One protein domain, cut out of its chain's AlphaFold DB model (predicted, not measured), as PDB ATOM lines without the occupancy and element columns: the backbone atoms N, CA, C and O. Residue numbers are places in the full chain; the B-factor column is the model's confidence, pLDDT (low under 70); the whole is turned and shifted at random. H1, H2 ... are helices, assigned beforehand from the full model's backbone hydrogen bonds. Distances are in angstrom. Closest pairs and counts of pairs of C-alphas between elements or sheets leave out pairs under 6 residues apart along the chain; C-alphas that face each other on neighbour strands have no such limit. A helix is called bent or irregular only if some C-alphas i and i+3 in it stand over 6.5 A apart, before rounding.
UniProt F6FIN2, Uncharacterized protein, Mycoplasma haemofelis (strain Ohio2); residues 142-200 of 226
ATOM      1  N   LYS A 142      43.429  29.769  -9.389       91.44
ATOM      2  CA  LYS A 142      44.222  29.623  -8.159       91.44
ATOM      3  C   LYS A 142      43.479  30.048  -6.888       91.44
ATOM      4  O   LYS A 142      43.748  29.478  -5.835       91.44
ATOM      5  N   ASP A 143      42.551  31.004  -6.971       91.94
ATOM      6  CA  ASP A 143      41.787  31.481  -5.811       91.94
ATOM      7  C   ASP A 143      40.750  30.445  -5.363       91.94
ATOM      8  O   ASP A 143      40.350  30.414  -4.197       91.94
ATOM      9  N   TRP A 144      40.342  29.582  -6.296       94.31
ATOM     10  CA  TRP A 144      39.305  28.574  -6.116       94.31
ATOM     11  C   TRP A 144      39.846  27.162  -5.945       94.31
ATOM     12  O   TRP A 144      39.085  26.294  -5.530       94.31
ATOM     13  N   LYS A 145      41.130  26.924  -6.235       92.75
ATOM     14  CA  LYS A 145      41.746  25.590  -6.249       92.75
ATOM     15  C   LYS A 145      41.407  24.766  -5.004       92.75
ATOM     16  O   LYS A 145      40.802  23.707  -5.128       92.75
ATOM     17  N   ASP A 146      41.733  25.280  -3.817       92.50
ATOM     18  CA  ASP A 146      41.526  24.550  -2.559       92.50
ATOM     19  C   ASP A 146      40.025  24.295  -2.285       92.50
ATOM     20  O   ASP A 146      39.640  23.241  -1.777       92.50
ATOM     21  N   ALA A 147      39.159  25.258  -2.625       93.75
ATOM     22  CA  ALA A 147      37.714  25.134  -2.429       93.75
ATOM     23  C   ALA A 147      37.094  24.106  -3.382       93.75
ATOM     24  O   ALA A 147      36.289  23.286  -2.944       93.75
ATOM     25  N   LYS A 148      37.506  24.116  -4.656       94.56
ATOM     26  CA  LYS A 148      37.096  23.137  -5.666       94.56
ATOM     27  C   LYS A 148      37.549  21.736  -5.278       94.56
ATOM     28  O   LYS A 148      36.724  20.838  -5.252       94.56
ATOM     29  N   GLU A 149      38.807  21.559  -4.886       93.38
ATOM     30  CA  GLU A 149      39.330  20.257  -4.455       93.38
ATOM     31  C   GLU A 149      38.523  19.673  -3.286       93.38
ATOM     32  O   GLU A 149      38.066  18.531  -3.345       93.38
ATOM     33  N   LYS A 150      38.253  20.481  -2.251       92.38
ATOM     34  CA  LYS A 150      37.421  20.052  -1.119       92.38
ATOM     35  C   LYS A 150      35.983  19.746  -1.533       92.38
ATOM     36  O   LYS A 150      35.377  18.838  -0.976       92.38
ATOM     37  N   PHE A 151      35.422  20.532  -2.444       94.00
ATOM     38  CA  PHE A 151      34.056  20.358  -2.917       94.00
ATOM     39  C   PHE A 151      33.891  19.078  -3.746       94.00
ATOM     40  O   PHE A 151      32.934  18.335  -3.538       94.00
ATOM     41  N   GLU A 152      34.855  18.780  -4.615       92.94
ATOM     42  CA  GLU A 152      34.876  17.560  -5.427       92.94
ATOM     43  C   GLU A 152      35.023  16.291  -4.573       92.94
ATOM     44  O   GLU A 152      34.433  15.261  -4.896       92.94
ATOM     45  N   ALA A 153      35.748  16.375  -3.454       93.12
ATOM     46  CA  ALA A 153      35.958  15.261  -2.529       93.12
ATOM     47  C   ALA A 153      34.719  14.873  -1.695       93.12
ATOM     48  O   ALA A 153      34.756  13.865  -0.993       93.12
ATOM     49  N   LEU A 154      33.641  15.664  -1.719       93.12
ATOM     50  CA  LEU A 154      32.419  15.361  -0.967       93.12
ATOM     51  C   LEU A 154      31.545  14.355  -1.708       93.12
ATOM     52  O   LEU A 154      31.361  14.466  -2.917       93.12
ATOM     53  N   ASP A 155      30.923  13.438  -0.974       92.44
ATOM     54  CA  ASP A 155      29.906  12.555  -1.537       92.44
ATOM     55  C   ASP A 155      28.668  13.339  -1.977       92.44
ATOM     56  O   ASP A 155      28.207  14.252  -1.287       92.44
ATOM     57  N   ASP A 156      28.050  12.914  -3.077       91.00
ATOM     58  CA  ASP A 156      26.850  13.567  -3.613       91.00
ATOM     59  C   ASP A 156      25.684  13.555  -2.609       91.00
ATOM     60  O   ASP A 156      24.873  14.477  -2.584       91.00
ATOM     61  N   LYS A 157      25.646  12.573  -1.696       91.44
ATOM     62  CA  LYS A 157      24.667  12.490  -0.594       91.44
ATOM     63  C   LYS A 157      24.766  13.652   0.405       91.44
ATOM     64  O   LYS A 157      23.835  13.881   1.168       91.44
ATOM     65  N   GLN A 158      25.900  14.351   0.440       88.19
ATOM     66  CA  GLN A 158      26.149  15.501   1.314       88.19
ATOM     67  C   GLN A 158      25.879  16.842   0.619       88.19
ATOM     68  O   GLN A 158      26.100  17.904   1.218       88.19
ATOM     69  N   LEU A 159      25.456  16.791  -0.645       91.56
ATOM     70  CA  LEU A 159      25.186  17.930  -1.506       91.56
ATOM     71  C   LEU A 159      23.687  17.997  -1.803       91.56
ATOM     72  O   LEU A 159      23.037  16.973  -2.007       91.56
ATOM     73  N   SER A 160      23.146  19.211  -1.857       93.75
ATOM     74  CA  SER A 160      21.814  19.436  -2.411       93.75
ATOM     75  C   SER A 160      21.798  19.150  -3.911       93.75
ATOM     76  O   SER A 160      22.843  19.099  -4.563       93.75
ATOM     77  N   GLU A 161      20.606  19.019  -4.489       94.31
ATOM     78  CA  GLU A 161      20.453  18.815  -5.931       94.31
ATOM     79  C   GLU A 161      21.110  19.927  -6.764       94.31
ATOM     80  O   GLU A 161      21.684  19.654  -7.820       94.31
ATOM     81  N   GLU A 162      21.066  21.177  -6.292       93.50
ATOM     82  CA  GLU A 162      21.734  22.298  -6.961       93.50
ATOM     83  C   GLU A 162      23.255  22.126  -6.908       93.50
ATOM     84  O   GLU A 162      23.920  22.190  -7.944       93.50
ATOM     85  N   MET A 163      23.816  21.806  -5.741       94.62
ATOM     86  CA  MET A 163      25.261  21.614  -5.603       94.62
ATOM     87  C   MET A 163      25.767  20.377  -6.352       94.62
ATOM     88  O   MET A 163      26.854  20.410  -6.922       94.62
ATOM     89  N   GLN A 164      24.979  19.307  -6.446       94.75
ATOM     90  CA  GLN A 164      25.318  18.160  -7.291       94.75
ATOM     91  C   GLN A 164      25.438  18.562  -8.769       94.75
ATOM     92  O   GLN A 164      26.352  18.108  -9.456       94.75
ATOM     93  N   LYS A 165      24.555  19.441  -9.267       94.75
ATOM     94  CA  LYS A 165      24.662  19.991 -10.632       94.75
ATOM     95  C   LYS A 165      25.917  20.846 -10.784       94.75
ATOM     96  O   LYS A 165      26.681  20.640 -11.722       94.75
ATOM     97  N   VAL A 166      26.183  21.731  -9.822       95.88
ATOM     98  CA  VAL A 166      27.390  22.578  -9.808       95.88
ATOM     99  C   VAL A 166      28.671  21.740  -9.847       95.88
ATOM    100  O   VAL A 166      29.605  22.094 -10.567       95.88
ATOM    101  N   LYS A 167      28.700  20.618  -9.117       94.12
ATOM    102  CA  LYS A 167      29.809  19.655  -9.111       94.12
ATOM    103  C   LYS A 167      29.975  18.964 -10.459       94.12
ATOM    104  O   LYS A 167      31.056  19.000 -11.035       94.12
ATOM    105  N   LYS A 168      28.892  18.425 -11.026       93.75
ATOM    106  CA  LYS A 168      28.911  17.803 -12.366       93.75
ATOM    107  C   LYS A 168      29.420  18.762 -13.443       93.75
ATOM    108  O   LYS A 168      30.159  18.350 -14.331       93.75
ATOM    109  N   GLU A 169      29.065  20.040 -13.343       94.38
ATOM    110  CA  GLU A 169      29.509  21.076 -14.276       94.38
ATOM    111  C   GLU A 169      30.892  21.665 -13.951       94.38
ATOM    112  O   GLU A 169      31.443  22.385 -14.782       94.38
ATOM    113  N   LYS A 170      31.464  21.379 -12.773       92.56
ATOM    114  CA  LYS A 170      32.724  21.954 -12.262       92.56
ATOM    115  C   LYS A 170      32.741  23.492 -12.222       92.56
ATOM    116  O   LYS A 170      33.790  24.118 -12.385       92.56
ATOM    117  N   LYS A 171      31.583  24.113 -11.969       94.12
ATOM    118  CA  LYS A 171      31.367  25.580 -12.006       94.12
ATOM    119  C   LYS A 171      31.165  26.213 -10.627       94.12
ATOM    120  O   LYS A 171      30.399  27.166 -10.483       94.12
ATOM    121  N   LEU A 172      31.836  25.689  -9.599       94.75
ATOM    122  CA  LEU A 172      31.679  26.177  -8.223       94.75
ATOM    123  C   LEU A 172      31.933  27.687  -8.095       94.75
ATOM    124  O   LEU A 172      31.169  28.388  -7.442       94.75
ATOM    125  N   ASP A 173      32.979  28.188  -8.745       94.75
ATOM    126  CA  ASP A 173      33.363  29.602  -8.733       94.75
ATOM    127  C   ASP A 173      32.256  30.502  -9.294       94.75
ATOM    128  O   ASP A 173      31.832  31.460  -8.646       94.75
ATOM    129  N   THR A 174      31.737  30.154 -10.471       95.12
ATOM    130  CA  THR A 174      30.694  30.916 -11.157       95.12
ATOM    131  C   THR A 174      29.400  30.897 -10.352       95.12
ATOM    132  O   THR A 174      28.762  31.938 -10.186       95.12
ATOM    133  N   TRP A 175      29.040  29.736  -9.796       96.06
ATOM    134  CA  TRP A 175      27.880  29.610  -8.923       96.06
ATOM    135  C   TRP A 175      28.020  30.497  -7.682       96.06
ATOM    136  O   TRP A 175      27.166  31.346  -7.437       96.06
ATOM    137  N   CYS A 176      29.134  30.389  -6.954       96.56
ATOM    138  CA  CYS A 176      29.392  31.193  -5.764       96.56
ATOM    139  C   CYS A 176      29.306  32.697  -6.058       96.56
ATOM    140  O   CYS A 176      28.549  33.409  -5.397       96.56
ATOM    141  N   LEU A 177      30.023  33.178  -7.082       94.88
ATOM    142  CA  LEU A 177      30.026  34.595  -7.465       94.88
ATOM    143  C   LEU A 177      28.627  35.097  -7.844       94.88
ATOM    144  O   LEU A 177      28.277  36.225  -7.503       94.88
ATOM    145  N   GLY A 178      27.813  34.265  -8.499       94.19
ATOM    146  CA  GLY A 178      26.428  34.603  -8.827       94.19
ATOM    147  C   GLY A 178      25.522  34.707  -7.595       94.19
ATOM    148  O   GLY A 178      24.667  35.589  -7.523       94.19
ATOM    149  N   LYS A 179      25.716  33.845  -6.592       95.62
ATOM    150  CA  LYS A 179      24.863  33.814  -5.391       95.62
ATOM    151  C   LYS A 179      25.205  34.890  -4.363       95.62
ATOM    152  O   LYS A 179      24.357  35.240  -3.549       95.62
ATOM    153  N   TYR A 180      26.398  35.475  -4.414       94.31
ATOM    154  CA  TYR A 180      26.818  36.553  -3.507       94.31
ATOM    155  C   TYR A 180      25.882  37.764  -3.497       94.31
ATOM    156  O   TYR A 180      25.672  38.360  -2.439       94.31
ATOM    157  N   GLU A 181      25.310  38.094  -4.656       91.56
ATOM    158  CA  GLU A 181      24.385  39.217  -4.847       91.56
ATOM    159  C   GLU A 181      22.919  38.855  -4.552       91.56
ATOM    160  O   GLU A 181      22.022  39.670  -4.779       91.56
ATOM    161  N   SER A 182      22.651  37.636  -4.071       92.81
ATOM    162  CA  SER A 182      21.302  37.216  -3.687       92.81
ATOM    163  C   SER A 182      20.911  37.815  -2.328       92.81
ATOM    164  O   SER A 182      21.781  37.957  -1.457       92.81
ATOM    165  N   PRO A 183      19.623  38.149  -2.109       91.56
ATOM    166  CA  PRO A 183      19.148  38.636  -0.820       91.56
ATOM    167  C   PRO A 183      19.412  37.620   0.293       91.56
ATOM    168  O   PRO A 183      19.098  36.437   0.172       91.56
ATOM    169  N   PHE A 184      19.959  38.088   1.411       93.69
ATOM    170  CA  PHE A 184      20.069  37.288   2.621       93.69
ATOM    171  C   PHE A 184      18.678  37.121   3.234       93.69
ATOM    172  O   PHE A 184      18.035  38.113   3.594       93.69
ATOM    173  N   LYS A 185      18.218  35.873   3.355       91.62
ATOM    174  CA  LYS A 185      16.954  35.528   4.016       91.62
ATOM    175  C   LYS A 185      17.139  35.370   5.515       91.62
ATOM    176  O   LYS A 185      16.615  36.160   6.289       91.62
ATOM    177  N   ASP A 186      17.960  34.414   5.915       91.75
ATOM    178  CA  ASP A 186      18.346  34.198   7.301       91.75
ATOM    179  C   ASP A 186      19.583  33.285   7.356       91.75
ATOM    180  O   ASP A 186      20.107  32.853   6.333       91.75
ATOM    181  N   SER A 187      20.102  33.023   8.556       91.69
ATOM    182  CA  SER A 187      21.313  32.212   8.736       91.69
ATOM    183  C   SER A 187      21.091  30.700   8.613       91.69
ATOM    184  O   SER A 187      22.062  29.950   8.678       91.69
ATOM    185  N   LYS A 188      19.838  30.250   8.531       93.81
ATOM    186  CA  LYS A 188      19.416  28.854   8.356       93.81
ATOM    187  C   LYS A 188      18.962  28.569   6.920       93.81
ATOM    188  O   LYS A 188      18.781  27.404   6.579       93.81
ATOM    189  N   ASP A 189      18.799  29.606   6.101       93.75
ATOM    190  CA  ASP A 189      18.467  29.501   4.688       93.75
ATOM    191  C   ASP A 189      19.461  28.568   3.966       93.75
ATOM    192  O   ASP A 189      20.681  28.742   4.110       93.75
ATOM    193  N   PRO A 190      18.973  27.574   3.197       94.25
ATOM    194  CA  PRO A 190      19.835  26.601   2.535       94.25
ATOM    195  C   PRO A 190      20.887  27.250   1.636       94.25
ATOM    196  O   PRO A 190      22.056  26.871   1.693       94.25
ATOM    197  N   LEU A 191      20.506  28.279   0.872       95.00
ATOM    198  CA  LEU A 191      21.427  28.968  -0.026       95.00
ATOM    199  C   LEU A 191      22.521  29.697   0.766       95.00
ATOM    200  O   LEU A 191      23.702  29.590   0.433       95.00
ATOM    201  N   TYR A 192      22.161  30.400   1.843       95.44
ATOM    202  CA  TYR A 192      23.150  31.015   2.731       95.44
ATOM    203  C   TYR A 192      24.122  29.978   3.311       95.44
ATOM    204  O   TYR A 192      25.341  30.191   3.294       95.44
ATOM    205  N   LEU A 193      23.604  28.852   3.809       95.31
ATOM    206  CA  LEU A 193      24.416  27.787   4.393       95.31
ATOM    207  C   LEU A 193      25.387  27.194   3.370       95.31
ATOM    208  O   LEU A 193      26.572  27.051   3.677       95.31
ATOM    209  N   GLU A 194      24.935  26.922   2.150       94.94
ATOM    210  CA  GLU A 194      25.776  26.399   1.073       94.94
ATOM    211  C   GLU A 194      26.869  27.382   0.665       94.94
ATOM    212  O   GLU A 194      28.048  27.014   0.634       94.94
ATOM    213  N   VAL A 195      26.523  28.654   0.451       96.31
ATOM    214  CA  VAL A 195      27.517  29.684   0.126       96.31
ATOM    215  C   VAL A 195      28.537  29.811   1.259       96.31
ATOM    216  O   VAL A 195      29.745  29.873   1.023       96.31
ATOM    217  N   SER A 196      28.080  29.775   2.513       94.56
ATOM    218  CA  SER A 196      28.964  29.837   3.680       94.56
ATOM    219  C   SER A 196      29.863  28.607   3.820       94.56
ATOM    220  O   SER A 196      30.950  28.703   4.391       94.56
ATOM    221  N   LYS A 197      29.445  27.455   3.297       93.94
ATOM    222  CA  LYS A 197      30.191  26.199   3.380       93.94
ATOM    223  C   LYS A 197      31.231  26.080   2.269       93.94
ATOM    224  O   LYS A 197      32.351  25.652   2.547       93.94
ATOM    225  N   PHE A 198      30.875  26.456   1.041       94.50
ATOM    226  CA  PHE A 198      31.669  26.143  -0.151       94.50
ATOM    227  C   PHE A 198      32.428  27.333  -0.740       94.50
ATOM    228  O   PHE A 198      33.467  27.144  -1.362       94.50
ATOM    229  N   CYS A 199      31.968  28.562  -0.506       96.25
ATOM    230  CA  CYS A 199      32.506  29.746  -1.175       96.25
ATOM    231  C   CYS A 199      33.511  30.540  -0.318       96.25
ATOM    232  O   CYS A 199      33.854  31.681  -0.632       96.25
ATOM    233  N   LYS A 200      33.977  29.970   0.801       94.38
ATOM    234  CA  LYS A 200      34.924  30.616   1.724       94.38
ATOM    235  C   LYS A 200      36.348  30.136   1.496       94.38
ATOM    236  O   LYS A 200      36.591  28.964   1.222       94.38
TER     237      LYS A 200
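This is residues 142 to 200 of the 226 residues of an uncharacterized protein of Mycoplasma haemofelis (strain Ohio2) (UniProt F6FIN2). Three short helices, H2, H3 and H4, have centres that make a triangle, and H1 crosses one end of it, with a C-alpha within 8 A of each of the three. The loop of residues 180 to 189 lies toward the end away from H1. The printed part has 59 residues with four named helices, H1 to H4 in order along the chain, and no named strand; the class is all helix. It is compact, with a radius of gyration of the C-alphas of 11.0 A and spans of 28 by 27 by 16 A.

H1, residues 142 to 152, begins at C-alpha 142 (44.222, 29.623, -8.159) and is 15.5 A long; it is irregular, with C-alphas 143 and 146 7.7 A apart. H2 is residues 161 to 169, 12.5 A. H3 is residues 172 to 179, 10.6 A. H4, residues 190 to 198, 12.1 A, ends at C-alpha 198 (31.669, 26.143, -0.151).

H1 is close to but not clearly touching H2, H3 and H4. The closest C-alphas are Glu 152 and Lys 167 of H2, 6.6 A; Trp 144 and Asp 173 of H3, 6.6 A; and Ala 147 and Phe 198 of H4, 6.5 A. H1 stands about perpendicular to H3, at 80 degrees. H2 and H3 are close but not clearly touching, the closest C-alphas being Val 166 and Leu 172, 5.8 A, at a steep tilt of 46 degrees, opposite ways. H3 and H4 form a helical hairpin and only just touch, with 3 pairs of C-alphas within 8 A; the closest are Cys 176 and Val 195, 6.4 A, at a steep tilt of 40 degrees, opposite ways. H2 and H4 are near each other. Every O i to N i+4 pair is within hydrogen-bond range in H2, H3 and H4, and 5 of 7 in H1.

The two C-alphas farthest apart, Lys 142 and Asp 186, are 30.5 A apart. The printed part has no cut. The link from H2 to H3 is tight, the other two are short, and no link is long. The mean pLDDT of the printed part is 93.7, and no printed residue is under 70.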